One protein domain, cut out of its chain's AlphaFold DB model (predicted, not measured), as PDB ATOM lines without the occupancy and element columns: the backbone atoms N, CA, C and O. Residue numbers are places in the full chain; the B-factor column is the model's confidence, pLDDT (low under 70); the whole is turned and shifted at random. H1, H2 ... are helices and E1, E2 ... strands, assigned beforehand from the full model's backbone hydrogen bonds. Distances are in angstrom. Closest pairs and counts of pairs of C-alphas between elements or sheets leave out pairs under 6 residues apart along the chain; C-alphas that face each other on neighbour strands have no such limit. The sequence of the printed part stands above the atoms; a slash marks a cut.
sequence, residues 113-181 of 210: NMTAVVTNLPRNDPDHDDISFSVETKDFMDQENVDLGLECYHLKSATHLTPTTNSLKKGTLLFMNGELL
ATOM      1  N   ASN A 113     215.974 250.890 189.240       90.12
ATOM      2  CA  ASN A 113     216.082 250.156 190.491       90.12
ATOM      3  C   ASN A 113     216.405 248.715 190.114       90.12
ATOM      4  O   ASN A 113     215.643 248.089 189.374       90.12
ATOM      5  N   MET A 114     217.539 248.197 190.572       90.44
ATOM      6  CA  MET A 114     218.002 246.882 190.151       90.44
ATOM      7  C   MET A 114     218.741 246.148 191.260       90.44
ATOM      8  O   MET A 114     219.353 246.755 192.138       90.44
ATOM      9  N   THR A 115     218.723 244.823 191.163       92.25
ATOM     10  CA  THR A 115     219.644 243.968 191.905       92.25
ATOM     11  C   THR A 115     220.695 243.441 190.935       92.25
ATOM     12  O   THR A 115     220.342 242.951 189.863       92.25
ATOM     13  N   ALA A 116     221.973 243.560 191.277       94.62
ATOM     14  CA  ALA A 116     223.076 243.153 190.414       94.62
ATOM     15  C   ALA A 116     224.235 242.579 191.229       94.62
ATOM     16  O   ALA A 116     224.364 242.841 192.424       94.62
ATOM     17  N   VAL A 117     225.092 241.804 190.581       95.75
ATOM     18  CA  VAL A 117     226.278 241.200 191.177       95.75
ATOM     19  C   VAL A 117     227.513 241.973 190.734       95.75
ATOM     20  O   VAL A 117     227.698 242.218 189.547       95.75
ATOM     21  N   VAL A 118     228.381 242.340 191.675       96.38
ATOM     22  CA  VAL A 118     229.655 243.011 191.378       96.38
ATOM     23  C   VAL A 118     230.573 242.073 190.598       96.38
ATOM     24  O   VAL A 118     230.951 241.007 191.095       96.38
ATOM     25  N   THR A 119     230.987 242.494 189.406       96.38
ATOM     26  CA  THR A 119     231.905 241.740 188.539       96.38
ATOM     27  C   THR A 119     233.330 242.278 188.605       96.38
ATOM     28  O   THR A 119     234.268 241.478 188.671       96.38
ATOM     29  N   ASN A 120     233.487 243.605 188.696       94.94
ATOM     30  CA  ASN A 120     234.766 244.294 188.877       94.94
ATOM     31  C   ASN A 120     234.717 245.218 190.094       94.94
ATOM     32  O   ASN A 120     233.717 245.895 190.325       94.94
ATOM     33  N   LEU A 121     235.810 245.250 190.859       93.62
ATOM     34  CA  LEU A 121     235.922 246.080 192.057       93.62
ATOM     35  C   LEU A 121     235.991 247.577 191.716       93.62
ATOM     36  O   LEU A 121     236.418 247.924 190.610       93.62
ATOM     37  N   PRO A 122     235.629 248.452 192.672       90.25
ATOM     38  CA  PRO A 122     235.774 249.890 192.517       90.25
ATOM     39  C   PRO A 122     237.179 250.322 192.115       90.25
ATOM     40  O   PRO A 122     238.169 249.954 192.750       90.25
ATOM     41  N   ARG A 123     237.242 251.140 191.069       86.94
ATOM     42  CA  ARG A 123     238.425 251.860 190.623       86.94
ATOM     43  C   ARG A 123     238.321 253.297 191.117       86.94
ATOM     44  O   ARG A 123     237.330 253.978 190.872       86.94
ATOM     45  N   ASN A 124     239.348 253.723 191.842       83.44
ATOM     46  CA  ASN A 124     239.537 255.105 192.259       83.44
ATOM     47  C   ASN A 124     240.685 255.673 191.427       83.44
ATOM     48  O   ASN A 124     241.851 255.522 191.793       83.44
ATOM     49  N   ASP A 125     240.344 256.237 190.274       82.06
ATOM     50  CA  ASP A 125     241.314 256.883 189.402       82.06
ATOM     51  C   ASP A 125     241.617 258.285 189.956       82.06
ATOM     52  O   ASP A 125     240.677 259.062 190.138       82.06
ATOM     53  N   PRO A 126     242.871 258.623 190.304       79.88
ATOM     54  CA  PRO A 126     243.212 259.947 190.820       79.88
ATOM     55  C   PRO A 126     242.909 261.088 189.838       79.88
ATOM     56  O   PRO A 126     242.680 262.201 190.309       79.88
ATOM     57  N   ASP A 127     242.844 260.817 188.532       83.69
ATOM     58  CA  ASP A 127     242.612 261.822 187.487       83.69
ATOM     59  C   ASP A 127     241.118 262.058 187.189       83.69
ATOM     60  O   ASP A 127     240.764 262.964 186.432       83.69
ATOM     61  N   HIS A 128     240.225 261.279 187.809       81.56
ATOM     62  CA  HIS A 128     238.777 261.415 187.666       81.56
ATOM     63  C   HIS A 128     238.087 261.705 189.005       81.56
ATOM     64  O   HIS A 128     238.555 261.296 190.063       81.56
ATOM     65  N   ASP A 129     236.950 262.402 188.988       87.25
ATOM     66  CA  ASP A 129     236.198 262.769 190.202       87.25
ATOM     67  C   ASP A 129     235.162 261.716 190.633       87.25
ATOM     68  O   ASP A 129     234.370 261.946 191.554       87.25
ATOM     69  N   ASP A 130     235.162 260.545 190.002       89.62
ATOM     70  CA  ASP A 130     234.243 259.449 190.274       89.62
ATOM     71  C   ASP A 130     234.950 258.169 190.745       89.62
ATOM     72  O   ASP A 130     236.160 257.975 190.623       89.62
ATOM     73  N   ILE A 131     234.157 257.304 191.370       89.62
ATOM     74  CA  ILE A 131     234.510 255.933 191.721       89.62
ATOM     75  C   ILE A 131     233.621 255.034 190.876       89.62
ATOM     76  O   ILE A 131     232.398 255.081 191.028       89.62
ATOM     77  N   SER A 132     234.226 254.209 190.024       92.31
ATOM     78  CA  SER A 132     233.514 253.346 189.078       92.31
ATOM     79  C   SER A 132     233.712 251.865 189.388       92.31
ATOM     80  O   SER A 132     234.780 251.439 189.819       92.31
ATOM     81  N   PHE A 133     232.685 251.047 189.181       93.56
ATOM     82  CA  PHE A 133     232.738 249.591 189.324       93.56
ATOM     83  C   PHE A 133     231.794 248.932 188.321       93.56
ATOM     84  O   PHE A 133     230.893 249.572 187.785       93.56
ATOM     85  N   SER A 134     231.998 247.645 188.045       95.31
ATOM     86  CA  SER A 134     231.149 246.913 187.098       95.31
ATOM     87  C   SER A 134     230.236 245.947 187.827       95.31
ATOM     88  O   SER A 134     230.637 245.295 188.798       95.31
ATOM     89  N   VAL A 135     229.019 245.834 187.318       94.81
ATOM     90  CA  VAL A 135     227.995 244.920 187.809       94.81
ATOM     91  C   VAL A 135     227.382 244.152 186.647       94.81
ATOM     92  O   VAL A 135     227.423 244.593 185.500       94.81
ATOM     93  N   GLU A 136     226.784 243.014 186.955       94.19
ATOM     94  CA  GLU A 136     225.990 242.226 186.020       94.19
ATOM     95  C   GLU A 136     224.662 241.872 186.682       94.19
ATOM     96  O   GLU A 136     224.616 241.496 187.856       94.19
ATOM     97  N   THR A 137     223.569 241.998 185.942       90.81
ATOM     98  CA  THR A 137     222.275 241.457 186.352       90.81
ATOM     99  C   THR A 137     221.782 240.466 185.316       90.81
ATOM    100  O   THR A 137     222.108 240.579 184.135       90.81
ATOM    101  N   LYS A 138     220.991 239.497 185.769       86.31
ATOM    102  CA  LYS A 138     220.296 238.556 184.900       86.31
ATOM    103  C   LYS A 138     218.818 238.864 185.000       86.31
ATOM    104  O   LYS A 138     218.274 238.868 186.105       86.31
ATOM    105  N   ASP A 139     218.178 239.105 183.868       77.38
ATOM    106  CA  ASP A 139     216.724 239.220 183.813       77.38
ATOM    107  C   ASP A 139     216.154 238.225 182.807       77.38
ATOM    108  O   ASP A 139     216.818 237.808 181.857       77.38
ATOM    109  N   PHE A 140     214.904 237.850 183.044       72.62
ATOM    110  CA  PHE A 140     214.127 237.028 182.137       72.62
ATOM    111  C   PHE A 140     213.134 237.920 181.401       72.62
ATOM    112  O   PHE A 140     212.165 238.420 181.987       72.62
ATOM    113  N   MET A 141     213.380 238.126 180.110       71.06
ATOM    114  CA  MET A 141     212.520 238.898 179.219       71.06
ATOM    115  C   MET A 141     212.425 238.217 177.863       71.06
ATOM    116  O   MET A 141     213.383 237.621 177.394       71.06
ATOM    117  N   ASP A 142     211.257 238.310 177.224       67.50
ATOM    118  CA  ASP A 142     210.991 237.675 175.924       67.50
ATOM    119  C   ASP A 142     211.260 236.153 175.891       67.50
ATOM    120  O   ASP A 142     211.559 235.604 174.841       67.50
ATOM    121  N   GLN A 143     211.112 235.463 177.029       67.56
ATOM    122  CA  GLN A 143     211.437 234.036 177.201       67.56
ATOM    123  C   GLN A 143     212.936 233.690 177.164       67.56
ATOM    124  O   GLN A 143     213.294 232.513 177.126       67.56
ATOM    125  N   GLU A 144     213.809 234.692 177.246       73.94
ATOM    126  CA  GLU A 144     215.259 234.528 177.240       73.94
ATOM    127  C   GLU A 144     215.869 235.065 178.540       73.94
ATOM    128  O   GLU A 144     215.405 236.058 179.109       73.94
ATOM    129  N   ASN A 145     216.925 234.397 179.016       75.06
ATOM    130  CA  ASN A 145     217.792 234.951 180.053       75.06
ATOM    131  C   ASN A 145     218.784 235.891 179.379       75.06
ATOM    132  O   ASN A 145     219.561 235.456 178.530       75.06
ATOM    133  N   VAL A 146     218.758 237.158 179.772       79.06
ATOM    134  CA  VAL A 146     219.662 238.178 179.246       79.06
ATOM    135  C   VAL A 146     220.597 238.625 180.361       79.06
ATOM    136  O   VAL A 146     220.143 239.050 181.427       79.06
ATOM    137  N   ASP A 147     221.895 238.541 180.086       82.81
ATOM    138  CA  ASP A 147     222.941 239.080 180.948       82.81
ATOM    139  C   ASP A 147     223.161 240.551 180.587       82.81
ATOM    140  O   ASP A 147     223.528 240.893 179.462       82.81
ATOM    141  N   LEU A 148     222.908 241.437 181.547       86.25
ATOM    142  CA  LEU A 148     223.069 242.875 181.391       86.25
ATOM    143  C   LEU A 148     224.259 243.345 182.229       86.25
ATOM    144  O   LEU A 148     224.169 243.460 183.455       86.25
ATOM    145  N   GLY A 149     225.366 243.637 181.548       88.56
ATOM    146  CA  GLY A 149     226.537 244.280 182.133       88.56
ATOM    147  C   GLY A 149     226.372 245.797 182.182       88.56
ATOM    148  O   GLY A 149     226.032 246.415 181.176       88.56
ATOM    149  N   LEU A 150     226.634 246.401 183.341       89.25
ATOM    150  CA  LEU A 150     226.600 247.851 183.527       89.25
ATOM    151  C   LEU A 150     227.871 248.343 184.218       89.25
ATOM    152  O   LEU A 150     228.447 247.671 185.080       89.25
ATOM    153  N   GLU A 151     228.282 249.553 183.855       91.38
ATOM    154  CA  GLU A 151     229.255 250.330 184.611       91.38
ATOM    155  C   GLU A 151     228.496 251.281 185.536       91.38
ATOM    156  O   GLU A 151     227.687 252.097 185.093       91.38
ATOM    157  N   CYS A 152     228.732 251.145 186.834       91.81
ATOM    158  CA  CYS A 152     228.179 252.014 187.857       91.81
ATOM    159  C   CYS A 152     229.256 252.986 188.313       91.81
ATOM    160  O   CYS A 152     230.423 252.612 188.422       91.81
ATOM    161  N   TYR A 153     228.861 254.209 188.647       90.88
ATOM    162  CA  TYR A 153     229.770 255.159 189.259       90.88
ATOM    163  C   TYR A 153     229.047 256.075 190.241       90.88
ATOM    164  O   TYR A 153     227.830 256.258 190.180       90.88
ATOM    165  N   HIS A 154     229.812 256.660 191.156       91.12
ATOM    166  CA  HIS A 154     229.365 257.782 191.968       91.12
ATOM    167  C   HIS A 154     230.495 258.795 192.132       91.12
ATOM    168  O   HIS A 154     231.668 258.439 192.087       91.12
ATOM    169  N   LEU A 155     230.149 260.059 192.370       90.44
ATOM    170  CA  LEU A 155     231.148 261.096 192.629       90.44
ATOM    171  C   LEU A 155     231.899 260.815 193.936       90.44
ATOM    172  O   LEU A 155     231.296 260.384 194.922       90.44
ATOM    173  N   LYS A 156     233.193 261.141 193.988       88.62
ATOM    174  CA  LYS A 156     234.013 261.063 195.213       88.62
ATOM    175  C   LYS A 156     233.471 261.949 196.335       88.62
ATOM    176  O   LYS A 156     233.613 261.621 197.510       88.62
ATOM    177  N   SER A 157     232.795 263.041 195.977       91.69
ATOM    178  CA  SER A 157     232.101 263.929 196.916       91.69
ATOM    179  C   SER A 157     230.880 263.280 197.585       91.69
ATOM    180  O   SER A 157     230.455 263.737 198.647       91.69
ATOM    181  N   ALA A 158     230.337 262.187 197.034       91.56
ATOM    182  CA  ALA A 158     229.259 261.405 197.641       91.56
ATOM    183  C   ALA A 158     229.803 260.470 198.738       91.56
ATOM    184  O   ALA A 158     229.680 259.248 198.671       91.56
ATOM    185  N   THR A 159     230.398 261.058 199.777       91.81
ATOM    186  CA  THR A 159     231.129 260.351 200.846       91.81
ATOM    187  C   THR A 159     230.285 259.340 201.623       91.81
ATOM    188  O   THR A 159     230.817 258.394 202.198       91.81
ATOM    189  N   HIS A 160     228.958 259.486 201.610       92.81
ATOM    190  CA  HIS A 160     228.027 258.526 202.206       92.81
ATOM    191  C   HIS A 160     228.009 257.163 201.486       92.81
ATOM    192  O   HIS A 160     227.618 256.170 202.092       92.81
ATOM    193  N   LEU A 161     228.446 257.094 200.221       91.62
ATOM    194  CA  LEU A 161     228.545 255.848 199.449       91.62
ATOM    195  C   LEU A 161     229.890 255.139 199.638       91.62
ATOM    196  O   LEU A 161     229.982 253.936 199.399       91.62
ATOM    197  N   THR A 162     230.913 255.854 200.119       89.50
ATOM    198  CA  THR A 162     232.278 255.341 200.304       89.50
ATOM    199  C   THR A 162     232.362 254.090 201.190       89.50
ATOM    200  O   THR A 162     233.086 253.168 200.817       89.50
ATOM    201  N   PRO A 163     231.649 253.975 202.332       92.62
ATOM    202  CA  PRO A 163     231.693 252.750 203.131       92.62
ATOM    203  C   PRO A 163     231.181 251.532 202.355       92.62
ATOM    204  O   PRO A 163     231.793 250.466 202.403       92.62
ATOM    205  N   THR A 164     230.094 251.707 201.597       90.88
ATOM    206  CA  THR A 164     229.508 250.648 200.774       90.88
ATOM    207  C   THR A 164     230.476 250.235 199.676       90.88
ATOM    208  O   THR A 164     230.783 249.049 199.571       90.88
ATOM    209  N   THR A 165     231.020 251.187 198.909       91.38
ATOM    210  CA  THR A 165     231.943 250.879 197.808       91.38
ATOM    211  C   THR A 165     233.253 250.261 198.292       91.38
ATOM    212  O   THR A 165     233.676 249.247 197.742       91.38
ATOM    213  N   ASN A 166     233.835 250.750 199.387       91.38
ATOM    214  CA  ASN A 166     235.044 250.156 199.972       91.38
ATOM    215  C   ASN A 166     234.837 248.722 200.492       91.38
ATOM    216  O   ASN A 166     235.803 247.971 200.621       91.38
ATOM    217  N   SER A 167     233.599 248.334 200.808       92.69
ATOM    218  CA  SER A 167     233.274 246.986 201.295       92.69
ATOM    219  C   SER A 167     233.037 245.957 200.182       92.69
ATOM    220  O   SER A 167     232.949 244.758 200.469       92.69
ATOM    221  N   LEU A 168     232.933 246.400 198.922       95.19
ATOM    222  CA  LEU A 168     232.567 245.535 197.804       95.19
ATOM    223  C   LEU A 168     233.626 244.470 197.529       95.19
ATOM    224  O   LEU A 168     234.829 244.725 197.490       95.19
ATOM    225  N   LYS A 169     233.142 243.261 197.254       96.00
ATOM    226  CA  LYS A 169     233.929 242.141 196.733       96.00
ATOM    227  C   LYS A 169     233.309 241.646 195.435       96.00
ATOM    228  O   LYS A 169     232.097 241.758 195.246       96.00
ATOM    229  N   LYS A 170     234.104 241.028 194.564       96.38
ATOM    230  CA  LYS A 170     233.562 240.316 193.401       96.38
ATOM    231  C   LYS A 170     232.558 239.257 193.875       96.38
ATOM    232  O   LYS A 170     232.841 238.533 194.827       96.38
ATOM    233  N   GLY A 171     231.391 239.197 193.239       95.62
ATOM    234  CA  GLY A 171     230.283 238.330 193.645       95.62
ATOM    235  C   GLY A 171     229.338 238.938 194.689       95.62
ATOM    236  O   GLY A 171     228.352 238.301 195.044       95.62
ATOM    237  N   THR A 172     229.598 240.157 195.177       96.06
ATOM    238  CA  THR A 172     228.677 240.839 196.102       96.06
ATOM    239  C   THR A 172     227.380 241.175 195.382       96.06
ATOM    240  O   THR A 172     227.413 241.800 194.323       96.06
ATOM    241  N   LEU A 173     226.248 240.790 195.968       94.94
ATOM    242  CA  LEU A 173     224.925 241.196 195.507       94.94
ATOM    243  C   LEU A 173     224.611 242.601 196.028       94.94
ATOM    244  O   LEU A 173     224.702 242.852 197.229       94.94
ATOM    245  N   LEU A 174     224.219 243.497 195.132       93.38
ATOM    246  CA  LEU A 174     223.843 244.868 195.439       93.38
ATOM    247  C   LEU A 174     222.417 245.139 195.012       93.38
ATOM    248  O   LEU A 174     222.010 244.755 193.920       93.38
ATOM    249  N   PHE A 175     221.704 245.876 195.854       92.56
ATOM    250  CA  PHE A 175     220.516 246.606 195.453       92.56
ATOM    251  C   PHE A 175     220.915 248.055 195.178       92.56
ATOM    252  O   PHE A 175     221.555 248.692 196.017       92.56
ATOM    253  N   MET A 176     220.573 248.562 194.000       91.00
ATOM    254  CA  MET A 176     220.982 249.883 193.536       91.00
ATOM    255  C   MET A 176     219.778 250.638 192.994       91.00
ATOM    256  O   MET A 176     218.979 250.083 192.241       91.00
ATOM    257  N   ASN A 177     219.705 251.918 193.346       91.94
ATOM    258  CA  ASN A 177     218.827 252.886 192.707       91.94
ATOM    259  C   ASN A 177     219.722 253.958 192.092       91.94
ATOM    260  O   ASN A 177     220.633 254.451 192.758       91.94
ATOM    261  N   GLY A 178     219.483 254.306 190.838       89.06
ATOM    262  CA  GLY A 178     220.333 255.247 190.123       89.06
ATOM    263  C   GLY A 178     219.665 255.813 188.885       89.06
ATOM    264  O   GLY A 178     218.493 255.556 188.613       89.06
ATOM    265  N   GLU A 179     220.431 256.591 188.134       88.00
ATOM    266  CA  GLU A 179     220.046 257.078 186.817       88.00
ATOM    267  C   GLU A 179     220.845 256.313 185.759       88.00
ATOM    268  O   GLU A 179     222.063 256.182 185.876       88.00
ATOM    269  N   LEU A 180     220.164 255.789 184.740       84.31
ATOM    270  CA  LEU A 180     220.808 255.211 183.571       84.31
ATOM    271  C   LEU A 180     221.302 256.340 182.669       84.31
ATOM    272  O   LEU A 180     220.541 257.229 182.278       84.31
ATOM    273  N   LEU A 181     222.583 256.266 182.332       79.44
ATOM    274  CA  LEU A 181     223.285 257.246 181.524       79.44
ATOM    275  C   LEU A 181     223.870 256.549 180.303       79.44
ATOM    276  O   LEU A 181     224.326 255.411 180.388       79.44
TER     277      LEU A 181
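Overview. This is residues 113 to 181 of the 210 residues of an uncharacterized protein of Gigaspora rosea (UniProt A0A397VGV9). A twisted sheet of four strands is drawn out by the long hairpin E2 and E3, whose tip, residues 140 to 145, sticks out free. E1 bends sharply, pairing with E2 along one part and with E4 along the other, and the small helix H1 packs on the sheet. The printed part has 69 residues, with named elements in the order E1, E2, E3, H1, E4; the sheet's order is E3, E2, E1, E4, all antiparallel, and the class is mostly strand. It is only just compact, close to loose, with a radius of gyration of the C-alphas of 12.9 A, and elongated, spanning 42 by 24 by 20 A.

Along the chain. E3, residues 144 to 155, is 34.6 A long, and E2, residues 130 to 141, 31.9 A. E1, residues 113 to 124, begins at C-alpha 113 (216.082, 250.156, 190.491) and measures 24.0 A. E4, residues 173 to 180, measures 18.9 A and ends at C-alpha 180 (220.808, 255.211, 183.571). H1, residues 162 to 166, measures 5.9 A.

Arrangement. E1, E2 and E3 form a meander, each strand the antiparallel neighbour of the one before. In the hairpin of E2 and E3, N 148 and O 137 are 2.8 A apart, within hydrogen-bond range. In the hairpin of E1 and E2, N 117 and O 136 are 2.8 A apart, also within range. E1 bends by 90 degrees at residue 117; its residues 113 to 117 pair with E4, where N 174 and O 116 are 2.8 A apart, within range. H1 is on the sheet at a height of 8.5 A, over none of the strands, but only just: 2 of its C-alphas fall on E2. The closest C-alphas of E1 and H1, those of Pro 122 and Thr 165, are 6.6 A apart. In H1 every O i to N i+4 pair is within hydrogen-bond range.

Size, cuts and confidence. The C-alphas farthest apart, those of Pro 126 and Gln 143, are 43.2 A apart. The printed part has no cut and no long link. Mean pLDDT of the printed part is 88.6; residues 142 to 143 are under 70.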